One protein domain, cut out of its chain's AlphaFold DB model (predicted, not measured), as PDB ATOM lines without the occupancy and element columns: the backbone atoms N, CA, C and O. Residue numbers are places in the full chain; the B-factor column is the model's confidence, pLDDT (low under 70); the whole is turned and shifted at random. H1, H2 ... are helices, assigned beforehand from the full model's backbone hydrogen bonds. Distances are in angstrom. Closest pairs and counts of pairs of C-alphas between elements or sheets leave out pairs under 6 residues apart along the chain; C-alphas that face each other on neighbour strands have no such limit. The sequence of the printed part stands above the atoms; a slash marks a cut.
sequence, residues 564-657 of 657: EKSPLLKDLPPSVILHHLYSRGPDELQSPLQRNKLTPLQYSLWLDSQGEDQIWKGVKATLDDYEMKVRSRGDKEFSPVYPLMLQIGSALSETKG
ATOM      1  N   GLU A 564     195.750 201.980 213.181       79.75
ATOM      2  CA  GLU A 564     196.099 200.591 213.522       79.75
ATOM      3  C   GLU A 564     194.869 199.707 213.789       79.75
ATOM      4  O   GLU A 564     194.803 198.561 213.353       79.75
ATOM      5  N   LYS A 565     193.860 200.254 214.476       82.25
ATOM      6  CA  LYS A 565     192.648 199.521 214.882       82.25
ATOM      7  C   LYS A 565     191.493 199.674 213.895       82.25
ATOM      8  O   LYS A 565     190.403 199.153 214.136       82.25
ATOM      9  N   SER A 566     191.698 200.412 212.807       87.62
ATOM     10  CA  SER A 566     190.627 200.744 211.880       87.62
ATOM     11  C   SER A 566     190.248 199.537 211.014       87.62
ATOM     12  O   SER A 566     191.108 198.982 210.323       87.62
ATOM     13  N   PRO A 567     188.959 199.144 210.955       88.38
ATOM     14  CA  PRO A 567     188.517 198.068 210.069       88.38
ATOM     15  C   PRO A 567     188.700 198.420 208.584       88.38
ATOM     16  O   PRO A 567     188.764 197.516 207.756       88.38
ATOM     17  N   LEU A 568     188.844 199.712 208.258       88.00
ATOM     18  CA  LEU A 568     189.033 200.227 206.900       88.00
ATOM     19  C   LEU A 568     190.326 199.726 206.243       88.00
ATOM     20  O   LEU A 568     190.404 199.668 205.019       88.00
ATOM     21  N   LEU A 569     191.328 199.326 207.036       85.06
ATOM     22  CA  LEU A 569     192.572 198.767 206.502       85.06
ATOM     23  C   LEU A 569     192.365 197.413 205.812       85.06
ATOM     24  O   LEU A 569     193.141 197.062 204.934       85.06
ATOM     25  N   LYS A 570     191.308 196.664 206.157       87.75
ATOM     26  CA  LYS A 570     191.013 195.364 205.528       87.75
ATOM     27  C   LYS A 570     190.533 195.495 204.083       87.75
ATOM     28  O   LYS A 570     190.670 194.551 203.313       87.75
ATOM     29  N   ASP A 571     189.963 196.644 203.734       91.44
ATOM     30  CA  ASP A 571     189.446 196.928 202.393       91.44
ATOM     31  C   ASP A 571     190.498 197.581 201.478       91.44
ATOM     32  O   ASP A 571     190.211 197.847 200.310       91.44
ATOM     33  N   LEU A 572     191.714 197.833 201.978       91.31
ATOM     34  CA  LEU A 572     192.808 198.458 201.236       91.31
ATOM     35  C   LEU A 572     193.964 197.478 201.000       91.31
ATOM     36  O   LEU A 572     194.312 196.714 201.899       91.31
ATOM     37  N   PRO A 573     194.626 197.533 199.829       90.81
ATOM     38  CA  PRO A 573     195.872 196.807 199.625       90.81
ATOM     39  C   PRO A 573     196.945 197.243 200.642       90.81
ATOM     40  O   PRO A 573     197.129 198.449 200.849       90.81
ATOM     41  N   PRO A 574     197.695 196.307 201.247       90.06
ATOM     42  CA  PRO A 574     198.773 196.622 202.186       90.06
ATOM     43  C   PRO A 574     199.815 197.577 201.604       90.06
ATOM     44  O   PRO A 574     200.198 198.547 202.261       90.06
ATOM     45  N   SER A 575     200.195 197.377 200.340       91.62
ATOM     46  CA  SER A 575     201.033 198.306 199.582       91.62
ATOM     47  C   SER A 575     200.494 199.739 199.604       91.62
ATOM     48  O   SER A 575     201.251 200.657 199.901       91.62
ATOM     49  N   VAL A 576     199.202 199.963 199.354       93.44
ATOM     50  CA  VAL A 576     198.582 201.304 199.389       93.44
ATOM     51  C   VAL A 576     198.690 201.930 200.781       93.44
ATOM     52  O   VAL A 576     199.028 203.107 200.902       93.44
ATOM     53  N   ILE A 577     198.442 201.151 201.838       92.94
ATOM     54  CA  ILE A 577     198.519 201.638 203.223       92.94
ATOM     55  C   ILE A 577     199.955 202.049 203.562       92.94
ATOM     56  O   ILE A 577     200.180 203.156 204.050       92.94
ATOM     57  N   LEU A 578     200.929 201.183 203.266       92.94
ATOM     58  CA  LEU A 578     202.349 201.442 203.509       92.94
ATOM     59  C   LEU A 578     202.831 202.692 202.767       92.94
ATOM     60  O   LEU A 578     203.549 203.504 203.342       92.94
ATOM     61  N   HIS A 579     202.414 202.882 201.513       94.31
ATOM     62  CA  HIS A 579     202.788 204.070 200.748       94.31
ATOM     63  C   HIS A 579     202.162 205.346 201.314       94.31
ATOM     64  O   HIS A 579     202.877 206.330 201.508       94.31
ATOM     65  N   HIS A 580     200.877 205.304 201.684       94.19
ATOM     66  CA  HIS A 580     200.199 206.446 202.302       94.19
ATOM     67  C   HIS A 580     200.858 206.873 203.615       94.19
ATOM     68  O   HIS A 580     200.963 208.064 203.902       94.19
ATOM     69  N   LEU A 581     201.349 205.918 204.408       93.19
ATOM     70  CA  LEU A 581     202.013 206.195 205.680       93.19
ATOM     71  C   LEU A 581     203.254 207.093 205.532       93.19
ATOM     72  O   LEU A 581     203.482 207.926 206.409       93.19
ATOM     73  N   TYR A 582     203.983 207.048 204.409       93.38
ATOM     74  CA  TYR A 582     205.096 207.981 204.172       93.38
ATOM     75  C   TYR A 582     204.657 209.447 204.155       93.38
ATOM     76  O   TYR A 582     205.425 210.302 204.587       93.38
ATOM     77  N   SER A 583     203.434 209.753 203.703       91.25
ATOM     78  CA  SER A 583     202.906 211.127 203.711       91.25
ATOM     79  C   SER A 583     202.749 211.699 205.127       91.25
ATOM     80  O   SER A 583     202.757 212.914 205.304       91.25
ATOM     81  N   ARG A 584     202.650 210.822 206.136       90.31
ATOM     82  CA  ARG A 584     202.520 211.158 207.562       90.31
ATOM     83  C   ARG A 584     203.860 211.155 208.305       90.31
ATOM     84  O   ARG A 584     203.900 211.487 209.489       90.31
ATOM     85  N   GLY A 585     204.930 210.695 207.655       88.31
ATOM     86  CA  GLY A 585     206.261 210.562 208.240       88.31
ATOM     87  C   GLY A 585     207.122 211.822 208.067       88.31
ATOM     88  O   GLY A 585     206.838 212.655 207.204       88.31
ATOM     89  N   PRO A 586     208.212 211.958 208.844       88.44
ATOM     90  CA  PRO A 586     209.166 213.059 208.698       88.44
ATOM     91  C   PRO A 586     209.925 212.959 207.368       88.44
ATOM     92  O   PRO A 586     210.160 211.851 206.882       88.44
ATOM     93  N   ASP A 587     210.351 214.088 206.791       85.00
ATOM     94  CA  ASP A 587     211.010 214.164 205.465       85.00
ATOM     95  C   ASP A 587     212.258 213.275 205.323       85.00
ATOM     96  O   ASP A 587     212.621 212.836 204.233       85.00
ATOM     97  N   GLU A 588     212.888 212.950 206.446       87.62
ATOM     98  CA  GLU A 588     214.049 212.066 206.534       87.62
ATOM     99  C   GLU A 588     213.737 210.601 206.196       87.62
ATOM    100  O   GLU A 588     214.622 209.874 205.728       87.62
ATOM    101  N   LEU A 589     212.492 210.167 206.433       90.75
ATOM    102  CA  LEU A 589     211.987 208.848 206.063       90.75
ATOM    103  C   LEU A 589     211.635 208.864 204.574       90.75
ATOM    104  O   LEU A 589     210.497 209.128 204.199       90.75
ATOM    105  N   GLN A 590     212.618 208.617 203.712       91.00
ATOM    106  CA  GLN A 590     212.412 208.617 202.261       91.00
ATOM    107  C   GLN A 590     211.584 207.410 201.810       91.00
ATOM    108  O   GLN A 590     211.836 206.286 202.238       91.00
ATOM    109  N   SER A 591     210.625 207.625 200.907       92.12
ATOM    110  CA  SER A 591     209.878 206.521 200.289       92.12
ATOM    111  C   SER A 591     210.756 205.722 199.314       92.12
ATOM    112  O   SER A 591     211.771 206.244 198.841       92.12
ATOM    113  N   PRO A 592     210.392 204.478 198.941       92.38
ATOM    114  CA  PRO A 592     211.178 203.695 197.984       92.38
ATOM    115  C   PRO A 592     211.304 204.398 196.624       92.38
ATOM    116  O   PRO A 592     212.357 204.339 195.990       92.38
ATOM    117  N   LEU A 593     210.259 205.133 196.225       92.06
ATOM    118  CA  LEU A 593     210.252 206.038 195.073       92.06
ATOM    119  C   LEU A 593     211.377 207.086 195.172       92.06
ATOM    120  O   LEU A 593     212.182 207.217 194.249       92.06
ATOM    121  N   GLN A 594     211.454 207.802 196.300       90.12
ATOM    122  CA  GLN A 594     212.446 208.856 196.540       90.12
ATOM    123  C   GLN A 594     213.867 208.292 196.657       90.12
ATOM    124  O   GLN A 594     214.786 208.807 196.022       90.12
ATOM    125  N   ARG A 595     214.042 207.203 197.419       90.56
ATOM    126  CA  ARG A 595     215.335 206.530 197.621       90.56
ATOM    127  C   ARG A 595     215.956 206.090 196.297       90.56
ATOM    128  O   ARG A 595     217.142 206.309 196.070       90.56
ATOM    129  N   ASN A 596     215.150 205.489 195.423       91.00
ATOM    130  CA  ASN A 596     215.612 204.948 194.146       91.00
ATOM    131  C   ASN A 596     215.575 205.974 193.000       91.00
ATOM    132  O   ASN A 596     215.933 205.629 191.878       91.00
ATOM    133  N   LYS A 597     215.161 207.224 193.270       91.12
ATOM    134  CA  LYS A 597     215.044 208.314 192.283       91.12
ATOM    135  C   LYS A 597     214.207 207.930 191.052       91.12
ATOM    136  O   LYS A 597     214.523 208.325 189.931       91.12
ATOM    137  N   LEU A 598     213.154 207.143 191.267       92.69
ATOM    138  CA  LEU A 598     212.241 206.713 190.208       92.69
ATOM    139  C   LEU A 598     211.174 207.782 189.961       92.69
ATOM    140  O   LEU A 598     210.787 208.512 190.874       92.69
ATOM    141  N   THR A 599     210.654 207.855 188.736       93.00
ATOM    142  CA  THR A 599     209.450 208.654 188.471       93.00
ATOM    143  C   THR A 599     208.202 207.938 189.006       93.00
ATOM    144  O   THR A 599     208.196 206.704 189.086       93.00
ATOM    145  N   PRO A 600     207.107 208.659 189.325       91.69
ATOM    146  CA  PRO A 600     205.860 208.028 189.765       91.69
ATOM    147  C   PRO A 600     205.337 206.974 188.779       91.69
ATOM    148  O   PRO A 600     204.799 205.950 189.195       91.69
ATOM    149  N   LEU A 601     205.541 207.189 187.474       92.44
ATOM    150  CA  LEU A 601     205.189 206.224 186.433       92.44
ATOM    151  C   LEU A 601     206.065 204.965 186.496       92.44
ATOM    152  O   LEU A 601     205.531 203.861 186.538       92.44
ATOM    153  N   GLN A 602     207.393 205.118 186.537       93.12
ATOM    154  CA  GLN A 602     208.325 203.985 186.631       93.12
ATOM    155  C   GLN A 602     208.058 203.140 187.875       93.12
ATOM    156  O   GLN A 602     208.099 201.914 187.816       93.12
ATOM    157  N   TYR A 603     207.753 203.796 188.993       94.00
ATOM    158  CA  TYR A 603     207.450 203.105 190.233       94.00
ATOM    159  C   TYR A 603     206.090 202.407 190.200       94.00
ATOM    160  O   TYR A 603     205.995 201.272 190.648       94.00
ATOM    161  N   SER A 604     205.058 203.024 189.616       92.88
ATOM    162  CA  SER A 604     203.751 202.374 189.438       92.88
ATOM    163  C   SER A 604     203.856 201.114 188.571       92.88
ATOM    164  O   SER A 604     203.362 200.063 188.969       92.88
ATOM    165  N   LEU A 605     204.597 201.182 187.457       92.25
ATOM    166  CA  LEU A 605     204.881 200.019 186.607       92.25
ATOM    167  C   LEU A 605     205.692 198.943 187.344       92.25
ATOM    168  O   LEU A 605     205.460 197.750 187.160       92.25
ATOM    169  N   TRP A 606     206.632 199.350 188.201       93.62
ATOM    170  CA  TRP A 606     207.354 198.412 189.055       93.62
ATOM    171  C   TRP A 606     206.409 197.723 190.048       93.62
ATOM    172  O   TRP A 606     206.458 196.500 190.146       93.62
ATOM    173  N   LEU A 607     205.503 198.460 190.703       91.69
ATOM    174  CA  LEU A 607     204.500 197.894 191.615       91.69
ATOM    175  C   LEU A 607     203.594 196.867 190.914       91.69
ATOM    176  O   LEU A 607     203.294 195.844 191.516       91.69
ATOM    177  N   ASP A 608     203.217 197.085 189.648       89.50
ATOM    178  CA  ASP A 608     202.447 196.101 188.861       89.50
ATOM    179  C   ASP A 608     203.223 194.808 188.575       89.50
ATOM    180  O   ASP A 608     202.629 193.740 188.428       89.50
ATOM    181  N   SER A 609     204.553 194.890 188.494       89.81
ATOM    182  CA  SER A 609     205.417 193.738 188.199       89.81
ATOM    183  C   SER A 609     205.800 192.905 189.428       89.81
ATOM    184  O   SER A 609     206.392 191.836 189.274       89.81
ATOM    185  N   GLN A 610     205.519 193.391 190.642       90.50
ATOM    186  CA  GLN A 610     205.995 192.801 191.895       90.50
ATOM    187  C   GLN A 610     204.845 192.345 192.802       90.50
ATOM    188  O   GLN A 610     203.785 192.957 192.855       90.50
ATOM    189  N   GLY A 611     205.073 191.279 193.574       87.69
ATOM    190  CA  GLY A 611     204.165 190.883 194.655       87.69
ATOM    191  C   GLY A 611     204.368 191.714 195.929       87.69
ATOM    192  O   GLY A 611     205.450 192.266 196.143       87.69
ATOM    193  N   GLU A 612     203.361 191.728 196.810       87.12
ATOM    194  CA  GLU A 612     203.369 192.456 198.097       87.12
ATOM    195  C   GLU A 612     204.632 192.182 198.944       87.12
ATOM    196  O   GLU A 612     205.171 193.099 199.556       87.12
ATOM    197  N   ASP A 613     205.198 190.969 198.897       87.19
ATOM    198  CA  ASP A 613     206.445 190.616 199.603       87.19
ATOM    199  C   ASP A 613     207.665 191.425 199.129       87.19
ATOM    200  O   ASP A 613     208.520 191.831 199.919       87.19
ATOM    201  N   GLN A 614     207.786 191.632 197.815       90.25
ATOM    202  CA  GLN A 614     208.900 192.385 197.230       90.25
ATOM    203  C   GLN A 614     208.704 193.884 197.440       90.25
ATOM    204  O   GLN A 614     209.668 194.597 197.732       90.25
ATOM    205  N   ILE A 615     207.452 194.346 197.376       91.81
ATOM    206  CA  ILE A 615     207.079 195.714 197.742       91.81
ATOM    207  C   ILE A 615     207.467 195.974 199.202       91.81
ATOM    208  O   ILE A 615     208.142 196.964 199.494       91.81
ATOM    209  N   TRP A 616     207.142 195.045 200.106       93.50
ATOM    210  CA  TRP A 616     207.517 195.129 201.512       93.50
ATOM    211  C   TRP A 616     209.031 195.165 201.718       93.50
ATOM    212  O   TRP A 616     209.505 195.995 202.484       93.50
ATOM    213  N   LYS A 617     209.824 194.350 201.014       91.50
ATOM    214  CA  LYS A 617     211.298 194.430 201.099       91.50
ATOM    215  C   LYS A 617     211.827 195.815 200.731       91.50
ATOM    216  O   LYS A 617     212.720 196.320 201.409       91.50
ATOM    217  N   GLY A 618     211.266 196.432 199.688       90.75
ATOM    218  CA  GLY A 618     211.608 197.799 199.293       90.75
ATOM    219  C   GLY A 618     211.274 198.821 200.383       90.75
ATOM    220  O   GLY A 618     212.115 199.650 200.729       90.75
ATOM    221  N   VAL A 619     210.078 198.721 200.970       93.75
ATOM    222  CA  VAL A 619     209.635 199.559 202.098       93.75
ATOM    223  C   VAL A 619     210.524 199.339 203.326       93.75
ATOM    224  O   VAL A 619     211.068 200.302 203.866       93.75
ATOM    225  N   LYS A 620     210.761 198.088 203.727       93.25
ATOM    226  CA  LYS A 620     211.598 197.719 204.873       93.25
ATOM    227  C   LYS A 620     213.002 198.296 204.765       93.25
ATOM    228  O   LYS A 620     213.467 198.913 205.710       93.25
ATOM    229  N   ALA A 621     213.628 198.212 203.593       93.00
ATOM    230  CA  ALA A 621     214.953 198.785 203.400       93.00
ATOM    231  C   ALA A 621     214.978 200.299 203.696       93.00
ATOM    232  O   ALA A 621     215.965 200.810 204.219       93.00
ATOM    233  N   THR A 622     213.920 201.051 203.355       93.44
ATOM    234  CA  THR A 622     213.850 202.489 203.692       93.44
ATOM    235  C   THR A 622     213.614 202.747 205.182       93.44
ATOM    236  O   THR A 622     214.091 203.754 205.704       93.44
ATOM    237  N   LEU A 623     212.907 201.840 205.866       92.75
ATOM    238  CA  LEU A 623     212.722 201.890 207.316       92.75
ATOM    239  C   LEU A 623     214.056 201.626 208.024       92.75
ATOM    240  O   LEU A 623     214.410 202.381 208.927       92.75
ATOM    241  N   ASP A 624     214.826 200.639 207.566       92.44
ATOM    242  CA  ASP A 624     216.162 200.326 208.088       92.44
ATOM    243  C   ASP A 624     217.119 201.529 207.914       92.44
ATOM    244  O   ASP A 624     217.824 201.920 208.846       92.44
ATOM    245  N   ASP A 625     217.094 202.190 206.747       90.69
ATOM    246  CA  ASP A 625     217.873 203.414 206.496       90.69
ATOM    247  C   ASP A 625     217.484 204.563 207.447       90.69
ATOM    248  O   ASP A 625     218.349 205.307 207.920       90.69
ATOM    249  N   TYR A 626     216.188 204.730 207.726       91.38
ATOM    250  CA  TYR A 626     215.696 205.731 208.674       91.38
ATOM    251  C   TYR A 626     216.121 205.404 210.110       91.38
ATOM    252  O   TYR A 626     216.620 206.282 210.814       91.38
ATOM    253  N   GLU A 627     216.012 204.141 210.523       90.44
ATOM    254  CA  GLU A 627     216.447 203.675 211.842       90.44
ATOM    255  C   GLU A 627     217.938 203.943 212.069       90.44
ATOM    256  O   GLU A 627     218.319 204.478 213.114       90.44
ATOM    257  N   MET A 628     218.780 203.646 211.072       88.44
ATOM    258  CA  MET A 628     220.214 203.943 211.122       88.44
ATOM    259  C   MET A 628     220.484 205.443 211.306       88.44
ATOM    260  O   MET A 628     221.307 205.813 212.145       88.44
ATOM    261  N   LYS A 629     219.765 206.316 210.583       87.19
ATOM    262  CA  LYS A 629     219.914 207.781 210.693       87.19
ATOM    263  C   LYS A 629     219.468 208.331 212.049       87.19
ATOM    264  O   LYS A 629     220.120 209.223 212.594       87.19
ATOM    265  N   VAL A 630     218.361 207.835 212.601       87.69
ATOM    266  CA  VAL A 630     217.866 208.233 213.934       87.69
ATOM    267  C   VAL A 630     218.860 207.790 215.011       87.69
ATOM    268  O   VAL A 630     219.317 208.611 215.803       87.69
ATOM    269  N   ARG A 631     219.319 206.533 214.960       87.00
ATOM    270  CA  ARG A 631     220.313 206.007 215.910       87.00
ATOM    271  C   ARG A 631     221.659 206.717 215.830       87.00
ATOM    272  O   ARG A 631     222.260 206.964 216.872       87.00
ATOM    273  N   SER A 632     222.121 207.096 214.634       85.12
ATOM    274  CA  SER A 632     223.374 207.855 214.484       85.12
ATOM    275  C   SER A 632     223.328 209.249 215.119       85.12
ATOM    276  O   SER A 632     224.377 209.798 215.437       85.12
ATOM    277  N   ARG A 633     222.128 209.812 215.325       83.50
ATOM    278  CA  ARG A 633     221.925 211.101 216.004       83.50
ATOM    279  C   ARG A 633     221.775 210.978 217.521       83.50
ATOM    280  O   ARG A 633     221.820 211.988 218.209       83.50
ATOM    281  N   GLY A 634     221.651 209.756 218.043       76.56
ATOM    282  CA  GLY A 634     221.462 209.494 219.471       76.56
ATOM    283  C   GLY A 634     220.009 209.586 219.950       76.56
ATOM    284  O   GLY A 634     219.762 209.411 221.144       76.56
ATOM    285  N   ASP A 635     219.055 209.806 219.043       81.00
ATOM    286  CA  ASP A 635     217.628 209.864 219.362       81.00
ATOM    287  C   ASP A 635     217.076 208.460 219.661       81.00
ATOM    288  O   ASP A 635     217.411 207.476 218.992       81.00
ATOM    289  N   LYS A 636     216.217 208.358 220.683       74.31
ATOM    290  CA  LYS A 636     215.563 207.099 221.093       74.31
ATOM    291  C   LYS A 636     214.097 207.005 220.671       74.31
ATOM    292  O   LYS A 636     213.512 205.928 220.770       74.31
ATOM    293  N   GLU A 637     213.510 208.110 220.223       80.31
ATOM    294  CA  GLU A 637     212.113 208.181 219.804       80.31
ATOM    295  C   GLU A 637     212.020 208.149 218.278       80.31
ATOM    296  O   GLU A 637     212.626 208.960 217.579       80.31
ATOM    297  N   PHE A 638     211.258 207.190 217.756       84.19
ATOM    298  CA  PHE A 638     210.941 207.098 216.333       84.19
ATOM    299  C   PHE A 638     209.610 207.793 216.049       84.19
ATOM    300  O   PHE A 638     208.729 207.847 216.908       84.19
ATOM    301  N   SER A 639     209.417 208.264 214.813       86.00
ATOM    302  CA  SER A 639     208.099 208.721 214.359       86.00
ATOM    303  C   SER A 639     207.036 207.632 214.596       86.00
ATOM    304  O   SER A 639     207.312 206.467 214.303       86.00
ATOM    305  N   PRO A 640     205.804 207.972 215.033       86.00
ATOM    306  CA  PRO A 640     204.730 206.998 215.277       86.00
ATOM    307  C   PRO A 640     204.343 206.178 214.035       86.00
ATOM    308  O   PRO A 640     203.717 205.129 214.145       86.00
ATOM    309  N   VAL A 641     204.738 206.636 212.846       90.00
ATOM    310  CA  VAL A 641     204.547 205.932 211.575       90.00
ATOM    311  C   VAL A 641     205.487 204.726 211.430       90.00
ATOM    312  O   VAL A 641     205.086 203.706 210.876       90.00
ATOM    313  N   TYR A 642     206.716 204.810 211.947       90.31
ATOM    314  CA  TYR A 642     207.733 203.761 211.824       90.31
ATOM    315  C   TYR A 642     207.300 202.405 212.422       90.31
ATOM    316  O   TYR A 642     207.312 201.416 211.682       90.31
ATOM    317  N   PRO A 643     206.862 202.311 213.700       89.00
ATOM    318  CA  PRO A 643     206.435 201.033 214.270       89.00
ATOM    319  C   PRO A 643     205.173 200.487 213.587       89.00
ATOM    320  O   PRO A 643     205.064 199.280 213.382       89.00
ATOM    321  N   LEU A 644     204.262 201.366 213.155       88.62
ATOM    322  CA  LEU A 644     203.047 200.978 212.440       88.62
ATOM    323  C   LEU A 644     203.358 200.355 211.068       88.62
ATOM    324  O   LEU A 644     202.782 199.330 210.705       88.62
ATOM    325  N   MET A 645     204.297 200.932 210.312       91.88
ATOM    326  CA  MET A 645     204.738 200.369 209.030       91.88
ATOM    327  C   MET A 645     205.422 199.006 209.203       91.88
ATOM    328  O   MET A 645     205.184 198.107 208.399       91.88
ATOM    329  N   LEU A 646     206.229 198.829 210.259       90.62
ATOM    330  CA  LEU A 646     206.836 197.536 210.598       90.62
ATOM    331  C   LEU A 646     205.791 196.470 210.926       90.62
ATOM    332  O   LEU A 646     205.901 195.346 210.444       90.62
ATOM    333  N   GLN A 647     204.769 196.813 211.708       88.19
ATOM    334  CA  GLN A 647     203.690 195.894 212.070       88.19
ATOM    335  C   GLN A 647     202.871 195.463 210.846       88.19
ATOM    336  O   GLN A 647     202.660 194.273 210.630       88.19
ATOM    337  N   ILE A 648     202.455 196.415 210.002       86.06
ATOM    338  CA  ILE A 648     201.683 196.114 208.786       86.06
ATOM    339  C   ILE A 648     202.512 195.272 207.810       86.06
ATOM    340  O   ILE A 648     202.006 194.314 207.232       86.06
ATOM    341  N   GLY A 649     203.790 195.607 207.633       84.81
ATOM    342  CA  GLY A 649     204.665 194.893 206.713       84.81
ATOM    343  C   GLY A 649     205.101 193.507 207.188       84.81
ATOM    344  O   GLY A 649     205.196 192.580 206.385       84.81
ATOM    345  N   SER A 650     205.345 193.331 208.489       83.94
ATOM    346  CA  SER A 650     205.682 192.019 209.066       83.94
ATOM    347  C   SER A 650     204.524 191.030 208.954       83.94
ATOM    348  O   SER A 650     204.759 189.885 208.565       83.94
ATOM    349  N   ALA A 651     203.282 191.490 209.135       81.06
ATOM    350  CA  ALA A 651     202.090 190.670 208.926       81.06
ATOM    351  C   ALA A 651     202.003 190.080 207.500       81.06
ATOM    352  O   ALA A 651     201.517 188.963 207.337       81.06
ATOM    353  N   LEU A 652     202.532 190.769 206.475       75.56
ATOM    354  CA  LEU A 652     202.586 190.250 205.096       75.56
ATOM    355  C   LEU A 652     203.529 189.054 204.955       75.56
ATOM    356  O   LEU A 652     203.251 188.131 204.191       75.56
ATOM    357  N   SER A 653     204.623 189.054 205.721       66.44
ATOM    358  CA  SER A 653     205.601 187.962 205.730       66.44
ATOM    359  C   SER A 653     205.100 186.740 206.515       66.44
ATOM    360  O   SER A 653     205.499 185.622 206.203       66.44
ATOM    361  N   GLU A 654     204.215 186.936 207.500       58.28
ATOM    362  CA  GLU A 654     203.654 185.871 208.349       58.28
ATOM    363  C   GLU A 654     202.475 185.128 207.702       58.28
ATOM    364  O   GLU A 654     202.292 183.942 207.952       58.28
ATOM    365  N   THR A 655     201.724 185.756 206.788       53.62
ATOM    366  CA  THR A 655     200.613 185.111 206.049       53.62
ATOM    367  C   THR A 655     201.013 183.957 205.110       53.62
ATOM    368  O   THR A 655     200.151 183.393 204.435       53.62
ATOM    369  N   LYS A 656     202.299 183.585 205.054       45.00
ATOM    370  CA  LYS A 656     202.829 182.421 204.315       45.00
ATOM    371  C   LYS A 656     203.506 181.365 205.209       45.00
ATOM    372  O   LYS A 656     204.152 180.471 204.662       45.00
ATOM    373  N   GLY A 657     203.387 181.483 206.535       35.97
ATOM    374  CA  GLY A 657     203.845 180.477 207.504       35.97
ATOM    375  C   GLY A 657     202.910 179.284 207.610       35.97
ATOM    376  O   GLY A 657     201.689 179.521 207.757       35.97
TER     377      GLY A 657
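Overview. This is residues 564 to 657 of the 657 residues of the protein "Conserved oligomeric Golgi complex subunit 5" of Leersia perrieri (UniProt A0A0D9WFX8). Three helices, H2, H5 and H6, pack on one another in a small bundle, their centres making a triangle, with the long H5 and H6 forming a hairpin. Short H3 packs on H5 at residues 618 to 622, H4 lies farther out near H3, and H1 lies beside H2. The printed part has 94 residues and six named helices, H1 to H6 in chain order, with no named strand: all helix. It is compact, with a radius of gyration of the C-alphas of 13.5 A and spans of 37 by 32 by 25 A.

Arrangement. H1, residues 567 to 571, is close but not clearly touching to H2, residues 574 to 582; their closest C-alphas, of Leu 569 and Ile 577, are 7.4 A apart. H2 touches H5, residues 612 to 633, at a shallow tilt of 26 degrees, the same way; H5 uses residues 612 to 619 alone, and the closest C-alphas, of Ser 575 and Glu 612, are 6.5 A apart. H2 also touches H6, residues 641 to 654, at 16 degrees, a shallow tilt, opposite ways, closest at the C-alphas of Leu 578 and Met 645, 6.1 A. H3, residues 592 to 595, touches H5, closest at the C-alphas of Pro 592 and Val 619, 6.0 A. H4, residues 600 to 609, is close but not clearly touching to H3, with the C-alphas of Leu 593 and Tyr 603 closest at 6.3 A. H5 and H6 touch as a helical hairpin, opposite ways at a tilt of 37 degrees, only just steep; the C-alphas of Trp 616 and Gly 649 are closest at 5.9 A. Every O i to N i+4 pair is within hydrogen-bond range in H4 and H5, against 4 of 5 in H2, 8 of 10 in H6 and 0 of 1 in H1, where 2 of 2 O i to N i+3 pairs are; H3 is too short for an i+4 pair.

Along the chain. H1 begins at C-alpha 567 (188.517, 198.068, 210.069). First to last C-alpha, H2 is 13.2 A long, H4 14.4 A, H5 31.8 A and H6 20.3 A. H6 ends at C-alpha 654 (203.654, 185.871, 208.349).

Size, cuts and confidence. The C-alphas farthest apart, of Ser 609 and Gly 634, are 38.5 A apart. The printed part has no cut and no long link. Residues 653 to 657 have pLDDT under 70.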